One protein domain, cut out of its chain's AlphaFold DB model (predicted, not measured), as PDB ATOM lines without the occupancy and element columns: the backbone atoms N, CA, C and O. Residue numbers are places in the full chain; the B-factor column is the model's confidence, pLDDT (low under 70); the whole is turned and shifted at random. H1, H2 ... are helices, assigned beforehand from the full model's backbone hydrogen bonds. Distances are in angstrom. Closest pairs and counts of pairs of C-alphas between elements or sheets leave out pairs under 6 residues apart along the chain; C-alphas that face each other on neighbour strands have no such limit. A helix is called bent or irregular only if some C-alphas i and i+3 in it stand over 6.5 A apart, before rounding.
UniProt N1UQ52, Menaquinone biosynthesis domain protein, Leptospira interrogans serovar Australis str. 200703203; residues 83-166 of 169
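This is residues 83 to 166 of the 169 residues of the protein "Menaquinone biosynthesis domain protein" of Leptospira interrogans serovar Australis str. 200703203 (UniProt N1UQ52). A long helix, H1, makes one side of an open U, with H2 across its closed end and H3 folding back; tiny H4 lies near H1, and H5 reaches away at the far end. Contacts are few. The printed part has 84 residues with five named helices, H1 to H5, and no named strand: all helix, only just loose, close to extended, with a radius of gyration of the C-alphas of 17.3 A and spans of 45 by 32 by 21 A.

Find C-alpha 84 at (57.853, 137.122, -29.961); from there H1 runs 28.6 A to residue 103. H2 is residues 105 to 115, 15.6 A, and only just irregular: C-alphas 107 and 110 are 6.8 A apart. H3 is residues 121 to 131, 15.5 A; H4 is residues 134 to 137, 5.2 A. H5, residues 142 to 156, runs 20.7 A to C-alpha 156 at (34.039, 121.327, -17.556).

H1 is close to but not clearly touching H2, about perpendicular at 75 degrees, closest at C-alphas 101 and 108, 6.6 A. H2 and H3 only just touch, with 3 pairs of C-alphas within 8 A, closest at 109 and 121, 7.7 A. H4 is close to but not clearly touching H1, C-alphas 95 and 137 being closest at 5.9 A. H1 and H5 are apart. Every O i to N i+4 pair is within hydrogen-bond range in H1, H3 and H5, and 4 of 7 in H2; H4 is too short for one.

The C-alphas of Asp 107 and Gly 158 are farthest apart, 47.2 A. The printed part has no cut, and the four links between helices are tight. Residues 83 to 90, of which 84 to 90 belong to H1, stand free. Look at residues 118 to 119 for pLDDT under 70.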
ATOM      1  N   GLU A  83      55.360 138.686 -33.824       96.62
ATOM      2  CA  GLU A  83      56.634 138.068 -33.452       96.62
ATOM      3  C   GLU A  83      56.899 138.205 -31.950       96.62
ATOM      4  O   GLU A  83      56.453 139.145 -31.281       96.62
ATOM      5  N   LYS A  84      57.619 137.228 -31.402       94.19
ATOM      6  CA  LYS A  84      57.853 137.122 -29.961       94.19
ATOM      7  C   LYS A  84      58.585 138.355 -29.424       94.19
ATOM      8  O   LYS A  84      58.228 138.865 -28.366       94.19
ATOM      9  N   GLU A  85      59.534 138.867 -30.192       97.06
ATOM     10  CA  GLU A  85      60.364 140.024 -29.874       97.06
ATOM     11  C   GLU A  85      59.509 141.285 -29.665       97.06
ATOM     12  O   GLU A  85      59.728 142.041 -28.717       97.06
ATOM     13  N   TRP A  86      58.475 141.482 -30.492       96.94
ATOM     14  CA  TRP A  86      57.532 142.595 -30.341       96.94
ATOM     15  C   TRP A  86      56.667 142.456 -29.091       96.94
ATOM     16  O   TRP A  86      56.446 143.443 -28.388       96.94
ATOM     17  N   LYS A  87      56.206 141.237 -28.780       94.69
ATOM     18  CA  LYS A  87      55.421 140.962 -27.565       94.69
ATOM     19  C   LYS A  87      56.241 141.250 -26.304       94.69
ATOM     20  O   LYS A  87      55.761 141.940 -25.410       94.69
ATOM     21  N   GLU A  88      57.485 140.776 -26.255       94.62
ATOM     22  CA  GLU A  88      58.405 140.980 -25.123       94.62
ATOM     23  C   GLU A  88      58.824 142.449 -24.965       94.62
ATOM     24  O   GLU A  88      58.897 142.966 -23.844       94.62
ATOM     25  N   SER A  89      59.054 143.144 -26.083       96.94
ATOM     26  CA  SER A  89      59.344 144.579 -26.083       96.94
ATOM     27  C   SER A  89      58.159 145.388 -25.550       96.94
ATOM     28  O   SER A  89      58.340 146.233 -24.671       96.94
ATOM     29  N   PHE A  90      56.938 145.087 -26.005       96.00
ATOM     30  CA  PHE A  90      55.730 145.754 -25.524       96.00
ATOM     31  C   PHE A  90      55.457 145.465 -24.044       96.00
ATOM     32  O   PHE A  90      55.160 146.392 -23.299       96.00
ATOM     33  N   ASP A  91      55.591 144.215 -23.592       93.69
ATOM     34  CA  ASP A  91      55.417 143.849 -22.178       93.69
ATOM     35  C   ASP A  91      56.404 144.610 -21.271       93.69
ATOM     36  O   ASP A  91      56.031 145.141 -20.223       93.69
ATOM     37  N   SER A  92      57.654 144.760 -21.719       95.44
ATOM     38  CA  SER A  92      58.665 145.567 -21.024       95.44
ATOM     39  C   SER A  92      58.297 147.056 -20.998       95.44
ATOM     40  O   SER A  92      58.403 147.702 -19.953       95.44
ATOM     41  N   ALA A  93      57.828 147.601 -22.124       96.69
ATOM     42  CA  ALA A  93      57.397 148.994 -22.228       96.69
ATOM     43  C   ALA A  93      56.161 149.286 -21.361       96.69
ATOM     44  O   ALA A  93      56.094 150.336 -20.725       96.69
ATOM     45  N   LEU A  94      55.217 148.346 -21.273       94.44
ATOM     46  CA  LEU A  94      54.033 148.456 -20.426       94.44
ATOM     47  C   LEU A  94      54.414 148.496 -18.939       94.44
ATOM     48  O   LEU A  94      53.943 149.363 -18.204       94.44
ATOM     49  N   LYS A  95      55.316 147.610 -18.497       94.69
ATOM     50  CA  LYS A  95      55.836 147.611 -17.118       94.69
ATOM     51  C   LYS A  95      56.559 148.910 -16.780       94.69
ATOM     52  O   LYS A  95      56.347 149.452 -15.697       94.69
ATOM     53  N   LEU A  96      57.356 149.430 -17.715       96.00
ATOM     54  CA  LEU A  96      58.004 150.730 -17.566       96.00
ATOM     55  C   LEU A  96      56.975 151.867 -17.489       96.00
ATOM     56  O   LEU A  96      57.120 152.758 -16.659       96.00
ATOM     57  N   SER A  97      55.923 151.832 -18.312       95.31
ATOM     58  CA  SER A  97      54.844 152.824 -18.271       95.31
ATOM     59  C   SER A  97      54.133 152.832 -16.917       95.31
ATOM     60  O   SER A  97      53.901 153.913 -16.379       95.31
ATOM     61  N   LEU A  98      53.860 151.659 -16.336       94.31
ATOM     62  CA  LEU A  98      53.315 151.542 -14.980       94.31
ATOM     63  C   LEU A  98      54.274 152.128 -13.936       94.31
ATOM     64  O   LEU A  98      53.856 152.932 -13.108       94.31
ATOM     65  N   ASP A  99      55.563 151.781 -13.996       93.75
ATOM     66  CA  ASP A  99      56.564 152.294 -13.049       93.75
ATOM     67  C   ASP A  99      56.687 153.821 -13.114       93.75
ATOM     68  O   ASP A  99      56.775 154.492 -12.084       93.75
ATOM     69  N   LEU A 100      56.660 154.386 -14.324       95.44
ATOM     70  CA  LEU A 100      56.678 155.830 -14.535       95.44
ATOM     71  C   LEU A 100      55.396 156.499 -14.034       95.44
ATOM     72  O   LEU A 100      55.492 157.570 -13.438       95.44
ATOM     73  N   ALA A 101      54.229 155.882 -14.232       94.19
ATOM     74  CA  ALA A 101      52.960 156.401 -13.732       94.19
ATOM     75  C   ALA A 101      52.924 156.424 -12.196       94.19
ATOM     76  O   ALA A 101      52.518 157.424 -11.616       94.19
ATOM     77  N   TYR A 102      53.419 155.378 -11.523       90.94
ATOM     78  CA  TYR A 102      53.524 155.379 -10.060       90.94
ATOM     79  C   TYR A 102      54.554 156.388  -9.548       90.94
ATOM     80  O   TYR A 102      54.291 157.097  -8.578       90.94
ATOM     81  N   LYS A 103      55.722 156.480 -10.196       94.75
ATOM     82  CA  LYS A 103      56.786 157.412  -9.795       94.75
ATOM     83  C   LYS A 103      56.374 158.876  -9.962       94.75
ATOM     84  O   LYS A 103      56.764 159.705  -9.146       94.75
ATOM     85  N   ASN A 104      55.612 159.184 -11.009       94.25
ATOM     86  CA  ASN A 104      55.195 160.539 -11.361       94.25
ATOM     87  C   ASN A 104      53.667 160.679 -11.269       94.25
ATOM     88  O   ASN A 104      53.049 161.264 -12.155       94.25
ATOM     89  N   ARG A 105      53.043 160.114 -10.220       90.56
ATOM     90  CA  ARG A 105      51.573 160.047 -10.094       90.56
ATOM     91  C   ARG A 105      50.906 161.408 -10.286       90.56
ATOM     92  O   ARG A 105      49.904 161.497 -10.989       90.56
ATOM     93  N   GLU A 106      51.501 162.468  -9.746       93.44
ATOM     94  CA  GLU A 106      50.985 163.835  -9.881       93.44
ATOM     95  C   GLU A 106      50.850 164.308 -11.336       93.44
ATOM     96  O   GLU A 106      49.859 164.951 -11.686       93.44
ATOM     97  N   ASP A 107      51.780 163.916 -12.208       93.75
ATOM     98  CA  ASP A 107      51.784 164.317 -13.619       93.75
ATOM     99  C   ASP A 107      50.706 163.577 -14.432       93.75
ATOM    100  O   ASP A 107      50.354 163.987 -15.538       93.75
ATOM    101  N   THR A 108      50.150 162.485 -13.893       92.69
ATOM    102  CA  THR A 108      49.129 161.685 -14.585       92.69
ATOM    103  C   THR A 108      47.722 162.276 -14.467       92.69
ATOM    104  O   THR A 108      46.886 162.026 -15.340       92.69
ATOM    105  N   TYR A 109      47.443 163.089 -13.440       91.44
ATOM    106  CA  TYR A 109      46.076 163.537 -13.141       91.44
ATOM    107  C   TYR A 109      45.454 164.401 -14.229       91.44
ATOM    108  O   TYR A 109      44.257 164.274 -14.461       91.44
ATOM    109  N   GLU A 110      46.222 165.265 -14.901       91.62
ATOM    110  CA  GLU A 110      45.670 166.091 -15.985       91.62
ATOM    111  C   GLU A 110      45.078 165.203 -17.086       91.62
ATOM    112  O   GLU A 110      43.957 165.425 -17.547       91.62
ATOM    113  N   TYR A 111      45.808 164.149 -17.460       92.88
ATOM    114  CA  TYR A 111      45.348 163.186 -18.448       92.88
ATOM    115  C   TYR A 111      44.161 162.370 -17.927       92.88
ATOM    116  O   TYR A 111      43.156 162.240 -18.623       92.88
ATOM    117  N   ILE A 112      44.248 161.851 -16.700       92.06
ATOM    118  CA  ILE A 112      43.196 161.005 -16.127       92.06
ATOM    119  C   ILE A 112      41.887 161.784 -15.988       92.06
ATOM    120  O   ILE A 112      40.874 161.331 -16.507       92.06
ATOM    121  N   LEU A 113      41.906 162.974 -15.381       89.31
ATOM    122  CA  LEU A 113      40.707 163.792 -15.149       89.31
ATOM    123  C   LEU A 113      40.059 164.283 -16.447       89.31
ATOM    124  O   LEU A 113      38.853 164.495 -16.502       89.31
ATOM    125  N   LYS A 114      40.846 164.448 -17.515       91.19
ATOM    126  CA  LYS A 114      40.318 164.764 -18.847       91.19
ATOM    127  C   LYS A 114      39.531 163.598 -19.459       91.19
ATOM    128  O   LYS A 114      38.672 163.827 -20.310       91.19
ATOM    129  N   HIS A 115      39.857 162.365 -19.077       88.94
ATOM    130  CA  HIS A 115      39.304 161.140 -19.653       88.94
ATOM    131  C   HIS A 115      38.406 160.347 -18.687       88.94
ATOM    132  O   HIS A 115      37.767 159.390 -19.124       88.94
ATOM    133  N   SER A 116      38.315 160.741 -17.416       80.25
ATOM    134  CA  SER A 116      37.386 160.171 -16.442       80.25
ATOM    135  C   SER A 116      36.041 160.892 -16.466       80.25
ATOM    136  O   SER A 116      35.950 162.091 -16.722       80.25
ATOM    137  N   GLN A 117      34.974 160.150 -16.169       70.81
ATOM    138  CA  GLN A 117      33.682 160.748 -15.811       70.81
ATOM    139  C   GLN A 117      33.669 161.214 -14.345       70.81
ATOM    140  O   GLN A 117      32.859 162.059 -13.967       70.81
ATOM    141  N   ASP A 118      34.586 160.675 -13.538       64.19
ATOM    142  CA  ASP A 118      34.796 161.034 -12.141       64.19
ATOM    143  C   ASP A 118      35.540 162.364 -12.012       64.19
ATOM    144  O   ASP A 118      36.415 162.686 -12.816       64.19
ATOM    145  N   THR A 119      35.188 163.143 -10.991       67.31
ATOM    146  CA  THR A 119      35.541 164.568 -10.913       67.31
ATOM    147  C   THR A 119      36.529 164.922  -9.805       67.31
ATOM    148  O   THR A 119      36.993 166.063  -9.769       67.31
ATOM    149  N   THR A 120      36.878 163.988  -8.911       83.06
ATOM    150  CA  THR A 120      37.807 164.257  -7.799       83.06
ATOM    151  C   THR A 120      38.985 163.293  -7.779       83.06
ATOM    152  O   THR A 120      38.897 162.153  -8.241       83.06
ATOM    153  N   ARG A 121      40.109 163.768  -7.230       85.88
ATOM    154  CA  ARG A 121      41.348 162.990  -7.119       85.88
ATOM    155  C   ARG A 121      41.158 161.748  -6.257       85.88
ATOM    156  O   ARG A 121      41.635 160.687  -6.619       85.88
ATOM    157  N   GLU A 122      40.389 161.861  -5.182       86.81
ATOM    158  CA  GLU A 122      40.144 160.770  -4.239       86.81
ATOM    159  C   GLU A 122      39.394 159.602  -4.898       86.81
ATOM    160  O   GLU A 122      39.700 158.434  -4.644       86.81
ATOM    161  N   VAL A 123      38.427 159.908  -5.773       81.50
ATOM    162  CA  VAL A 123      37.693 158.888  -6.537       81.50
ATOM    163  C   VAL A 123      38.612 158.235  -7.568       81.50
ATOM    164  O   VAL A 123      38.639 157.010  -7.670       81.50
ATOM    165  N   VAL A 124      39.405 159.041  -8.282       85.81
ATOM    166  CA  VAL A 124      40.407 158.552  -9.241       85.81
ATOM    167  C   VAL A 124      41.412 157.622  -8.564       85.81
ATOM    168  O   VAL A 124      41.667 156.531  -9.071       85.81
ATOM    169  N   ASP A 125      41.944 158.013  -7.409       88.69
ATOM    170  CA  ASP A 125      42.908 157.214  -6.658       88.69
ATOM    171  C   ASP A 125      42.312 155.877  -6.231       88.69
ATOM    172  O   ASP A 125      42.901 154.829  -6.488       88.69
ATOM    173  N   SER A 126      41.099 155.904  -5.678       85.31
ATOM    174  CA  SER A 126      40.388 154.690  -5.271       85.31
ATOM    175  C   SER A 126      40.139 153.749  -6.456       85.31
ATOM    176  O   SER A 126      40.265 152.532  -6.325       85.31
ATOM    177  N   HIS A 127      39.804 154.299  -7.627       84.06
ATOM    178  CA  HIS A 127      39.603 153.518  -8.846       84.06
ATOM    179  C   HIS A 127      40.909 152.869  -9.321       84.06
ATOM    180  O   HIS A 127      40.933 151.679  -9.645       84.06
ATOM    181  N   ILE A 128      42.001 153.639  -9.356       88.56
ATOM    182  CA  ILE A 128      43.321 153.148  -9.762       88.56
ATOM    183  C   ILE A 128      43.789 152.057  -8.809       88.56
ATOM    184  O   ILE A 128      44.194 151.001  -9.276       88.56
ATOM    185  N   ASP A 129      43.693 152.262  -7.500       87.56
ATOM    186  CA  ASP A 129      44.200 151.305  -6.516       87.56
ATOM    187  C   ASP A 129      43.419 149.975  -6.547       87.56
ATOM    188  O   ASP A 129      43.979 148.911  -6.273       87.56
ATOM    189  N   LEU A 130      42.143 150.011  -6.952       84.25
ATOM    190  CA  LEU A 130      41.322 148.813  -7.123       84.25
ATOM    191  C   LEU A 130      41.735 147.979  -8.350       84.25
ATOM    192  O   LEU A 130      41.796 146.750  -8.266       84.25
ATOM    193  N   TYR A 131      42.010 148.620  -9.493       86.12
ATOM    194  CA  TYR A 131      42.222 147.924 -10.777       86.12
ATOM    195  C   TYR A 131      43.679 147.852 -11.246       86.12
ATOM    196  O   TYR A 131      44.024 146.988 -12.058       86.12
ATOM    197  N   VAL A 132      44.538 148.742 -10.755       89.81
ATOM    198  CA  VAL A 132      45.964 148.811 -11.076       89.81
ATOM    199  C   VAL A 132      46.746 148.343  -9.856       89.81
ATOM    200  O   VAL A 132      46.973 149.083  -8.903       89.81
ATOM    201  N   ASN A 133      47.144 147.075  -9.884       89.38
ATOM    202  CA  ASN A 133      47.815 146.410  -8.775       89.38
ATOM    203  C   ASN A 133      48.905 145.452  -9.286       89.38
ATOM    204  O   ASN A 133      49.305 145.481 -10.454       89.38
ATOM    205  N   GLN A 134      49.412 144.587  -8.406       90.19
ATOM    206  CA  GLN A 134      50.465 143.630  -8.750       90.19
ATOM    207  C   GLN A 134      50.126 142.758  -9.971       90.19
ATOM    208  O   GLN A 134      51.013 142.497 -10.781       90.19
ATOM    209  N   PHE A 135      48.853 142.385 -10.160       91.56
ATOM    210  CA  PHE A 135      48.412 141.556 -11.283       91.56
ATOM    211  C   PHE A 135      48.452 142.302 -12.618       91.56
ATOM    212  O   PHE A 135      48.693 141.681 -13.652       91.56
ATOM    213  N   THR A 136      48.296 143.629 -12.603       90.56
ATOM    214  CA  THR A 136      48.482 144.491 -13.780       90.56
ATOM    215  C   THR A 136      49.938 144.474 -14.237       90.56
ATOM    216  O   THR A 136      50.219 144.432 -15.432       90.56
ATOM    217  N   ARG A 137      50.881 144.481 -13.285       90.31
ATOM    218  CA  ARG A 137      52.317 144.421 -13.582       90.31
ATOM    219  C   ARG A 137      52.752 143.031 -14.031       90.31
ATOM    220  O   ARG A 137      53.581 142.888 -14.930       90.31
ATOM    221  N   SER A 138      52.261 142.000 -13.358       91.38
ATOM    222  CA  SER A 138      52.506 140.612 -13.717       91.38
ATOM    223  C   SER A 138      51.461 139.714 -13.081       91.38
ATOM    224  O   SER A 138      51.253 139.751 -11.874       91.38
ATOM    225  N   LEU A 139      50.897 138.805 -13.873       91.75
ATOM    226  CA  LEU A 139      49.984 137.782 -13.363       91.75
ATOM    227  C   LEU A 139      50.634 136.871 -12.308       91.75
ATOM    228  O   LEU A 139      49.926 136.256 -11.516       91.75
ATOM    229  N   GLY A 140      51.967 136.739 -12.299       92.75
ATOM    230  CA  GLY A 140      52.656 135.805 -11.408       92.75
ATOM    231  C   GLY A 140      52.164 134.364 -11.587       92.75
ATOM    232  O   GLY A 140      51.756 133.967 -12.682       92.75
ATOM    233  N   THR A 141      52.229 133.563 -10.526       94.12
ATOM    234  CA  THR A 141      51.626 132.218 -10.504       94.12
ATOM    235  C   THR A 141      50.137 132.297 -10.174       94.12
ATOM    236  O   THR A 141      49.334 131.632 -10.815       94.12
ATOM    237  N   GLU A 142      49.764 133.153  -9.223       94.06
ATOM    238  CA  GLU A 142      48.398 133.273  -8.706       94.06
ATOM    239  C   GLU A 142      47.401 133.790  -9.751       94.06
ATOM    240  O   GLU A 142      46.356 133.179  -9.961       94.06
ATOM    241  N   GLY A 143      47.733 134.858 -10.481       94.00
ATOM    242  CA  GLY A 143      46.867 135.383 -11.537       94.00
ATOM    243  C   GLY A 143      46.735 134.419 -12.717       94.00
ATOM    244  O   GLY A 143      45.656 134.288 -13.296       94.00
ATOM    245  N   ARG A 144      47.804 133.679 -13.051       94.38
ATOM    246  CA  ARG A 144      47.738 132.612 -14.065       94.38
ATOM    247  C   ARG A 144      46.829 131.472 -13.618       94.38
ATOM    248  O   ARG A 144      46.025 130.988 -14.408       94.38
ATOM    249  N   ASP A 145      46.932 131.070 -12.359       95.00
ATOM    250  CA  ASP A 145      46.098 130.026 -11.769       95.00
ATOM    251  C   ASP A 145      44.617 130.437 -11.694       95.00
ATOM    252  O   ASP A 145      43.736 129.636 -12.005       95.00
ATOM    253  N   ALA A 146      44.325 131.707 -11.398       95.56
ATOM    254  CA  ALA A 146      42.973 132.261 -11.467       95.56
ATOM    255  C   ALA A 146      42.384 132.179 -12.891       95.56
ATOM    256  O   ALA A 146      41.245 131.740 -13.073       95.56
ATOM    257  N   ILE A 147      43.173 132.530 -13.916       95.38
ATOM    258  CA  ILE A 147      42.773 132.421 -15.331       95.38
ATOM    259  C   ILE A 147      42.533 130.963 -15.729       95.38
ATOM    260  O   ILE A 147      41.508 130.649 -16.340       95.38
ATOM    261  N   LEU A 148      43.445 130.064 -15.356       95.44
ATOM    262  CA  LEU A 148      43.315 128.635 -15.630       95.44
ATOM    263  C   LEU A 148      42.083 128.043 -14.945       95.44
ATOM    264  O   LEU A 148      41.341 127.301 -15.584       95.44
ATOM    265  N   THR A 149      41.818 128.415 -13.693       96.50
ATOM    266  CA  THR A 149      40.645 127.950 -12.941       96.50
ATOM    267  C   THR A 149      39.342 128.389 -13.614       96.50
ATOM    268  O   THR A 149      38.437 127.568 -13.792       96.50
ATOM    269  N   LEU A 150      39.248 129.657 -14.042       96.25
ATOM    270  CA  LEU A 150      38.087 130.164 -14.781       96.25
ATOM    271  C   LEU A 150      37.875 129.399 -16.091       96.25
ATOM    272  O   LEU A 150      36.762 128.950 -16.376       96.25
ATOM    273  N   TYR A 151      38.948 129.212 -16.859       95.88
ATOM    274  CA  TYR A 151      38.902 128.485 -18.120       95.88
ATOM    275  C   TYR A 151      38.471 127.023 -17.917       95.88
ATOM    276  O   TYR A 151      37.521 126.571 -18.554       95.88
ATOM    277  N   GLN A 152      39.091 126.303 -16.979       95.75
ATOM    278  CA  GLN A 152      38.783 124.900 -16.686       95.75
ATOM    279  C   GLN A 152      37.344 124.703 -16.212       95.75
ATOM    280  O   GLN A 152      36.670 123.788 -16.683       95.75
ATOM    281  N   LYS A 153      36.828 125.565 -15.325       96.38
ATOM    282  CA  LYS A 153      35.420 125.498 -14.899       96.38
ATOM    283  C   LYS A 153      34.467 125.738 -16.066       96.38
ATOM    284  O   LYS A 153      33.493 125.003 -16.206       96.38
ATOM    285  N   GLY A 154      34.772 126.701 -16.936       96.31
ATOM    286  CA  GLY A 154      33.989 126.933 -18.148       96.31
ATOM    287  C   GLY A 154      34.019 125.751 -19.124       96.31
ATOM    288  O   GLY A 154      32.981 125.415 -19.688       96.31
ATOM    289  N   VAL A 155      35.167 125.089 -19.300       96.56
ATOM    290  CA  VAL A 155      35.294 123.884 -20.143       96.56
ATOM    291  C   VAL A 155      34.524 122.709 -19.543       96.56
ATOM    292  O   VAL A 155      33.731 122.084 -20.243       96.56
ATOM    293  N   ASN A 156      34.698 122.437 -18.249       96.25
ATOM    294  CA  ASN A 156      34.039 121.327 -17.556       96.25
ATOM    295  C   ASN A 156      32.509 121.461 -17.555       96.25
ATOM    296  O   ASN A 156      31.807 120.457 -17.618       96.25
ATOM    297  N   ALA A 157      31.997 122.693 -17.518       95.94
ATOM    298  CA  ALA A 157      30.569 122.983 -17.628       95.94
ATOM    299  C   ALA A 157      30.052 123.022 -19.084       95.94
ATOM    300  O   ALA A 157      28.864 123.236 -19.308       95.94
ATOM    301  N   GLY A 158      30.920 122.839 -20.086       95.81
ATOM    302  CA  GLY A 158      30.548 122.862 -21.504       95.81
ATOM    303  C   GLY A 158      30.310 124.262 -22.086       95.81
ATOM    304  O   GLY A 158      29.739 124.389 -23.167       95.81
ATOM    305  N   PHE A 159      30.742 125.325 -21.398       95.06
ATOM    306  CA  PHE A 159      30.566 126.717 -21.836       95.06
ATOM    307  C   PHE A 159      31.762 127.280 -22.611       95.06
ATOM    308  O   PHE A 159      31.629 128.312 -23.271       95.06
ATOM    309  N   LEU A 160      32.921 126.620 -22.547       94.69
ATOM    310  CA  LEU A 160      34.139 126.984 -23.272       94.69
ATOM    311  C   LEU A 160      34.693 125.789 -24.065       94.69
ATOM    312  O   LEU A 160      34.532 124.646 -23.639       94.69
ATOM    313  N   PRO A 161      35.374 126.030 -25.202       93.12
ATOM    314  CA  PRO A 161      36.005 124.962 -25.970       93.12
ATOM    315  C   PRO A 161      37.234 124.405 -25.228       93.12
ATOM    316  O   PRO A 161      38.021 125.210 -24.724       93.12
ATOM    317  N   PRO A 162      37.447 123.074 -25.192       94.44
ATOM    318  CA  PRO A 162      38.616 122.457 -24.559       94.44
ATOM    319  C   PRO A 162      39.909 122.644 -25.377       94.44
ATOM    320  O   PRO A 162      39.861 122.934 -26.575       94.44
ATOM    321  N   GLY A 163      41.070 122.417 -24.749       90.19
ATOM    322  CA  GLY A 163      42.368 122.302 -25.431       90.19
ATOM    323  C   GLY A 163      43.071 123.626 -25.745       90.19
ATOM    324  O   GLY A 163      43.966 123.658 -26.592       90.19
ATOM    325  N   LYS A 164      42.659 124.729 -25.109       86.88
ATOM    326  CA  LYS A 164      43.225 126.075 -25.302       86.88
ATOM    327  C   LYS A 164      44.106 126.549 -24.146       86.88
ATOM    328  O   LYS A 164      44.567 127.682 -24.169       86.88
ATOM    329  N   GLU A 165      44.425 125.689 -23.183       84.12
ATOM    330  CA  GLU A 165      45.201 126.022 -21.980       84.12
ATOM    331  C   GLU A 165      46.600 126.558 -22.313       84.12
ATOM    332  O   GLU A 165      47.066 127.524 -21.714       84.12
ATOM    333  N   LYS A 166      47.267 125.950 -23.305       76.62
ATOM    334  CA  LYS A 166      48.620 126.341 -23.747       76.62
ATOM    335  C   LYS A 166      48.658 127.681 -24.483       76.62
ATOM    336  O   LYS A 166      49.735 128.196 -24.749       76.62
TER     337      LYS A 166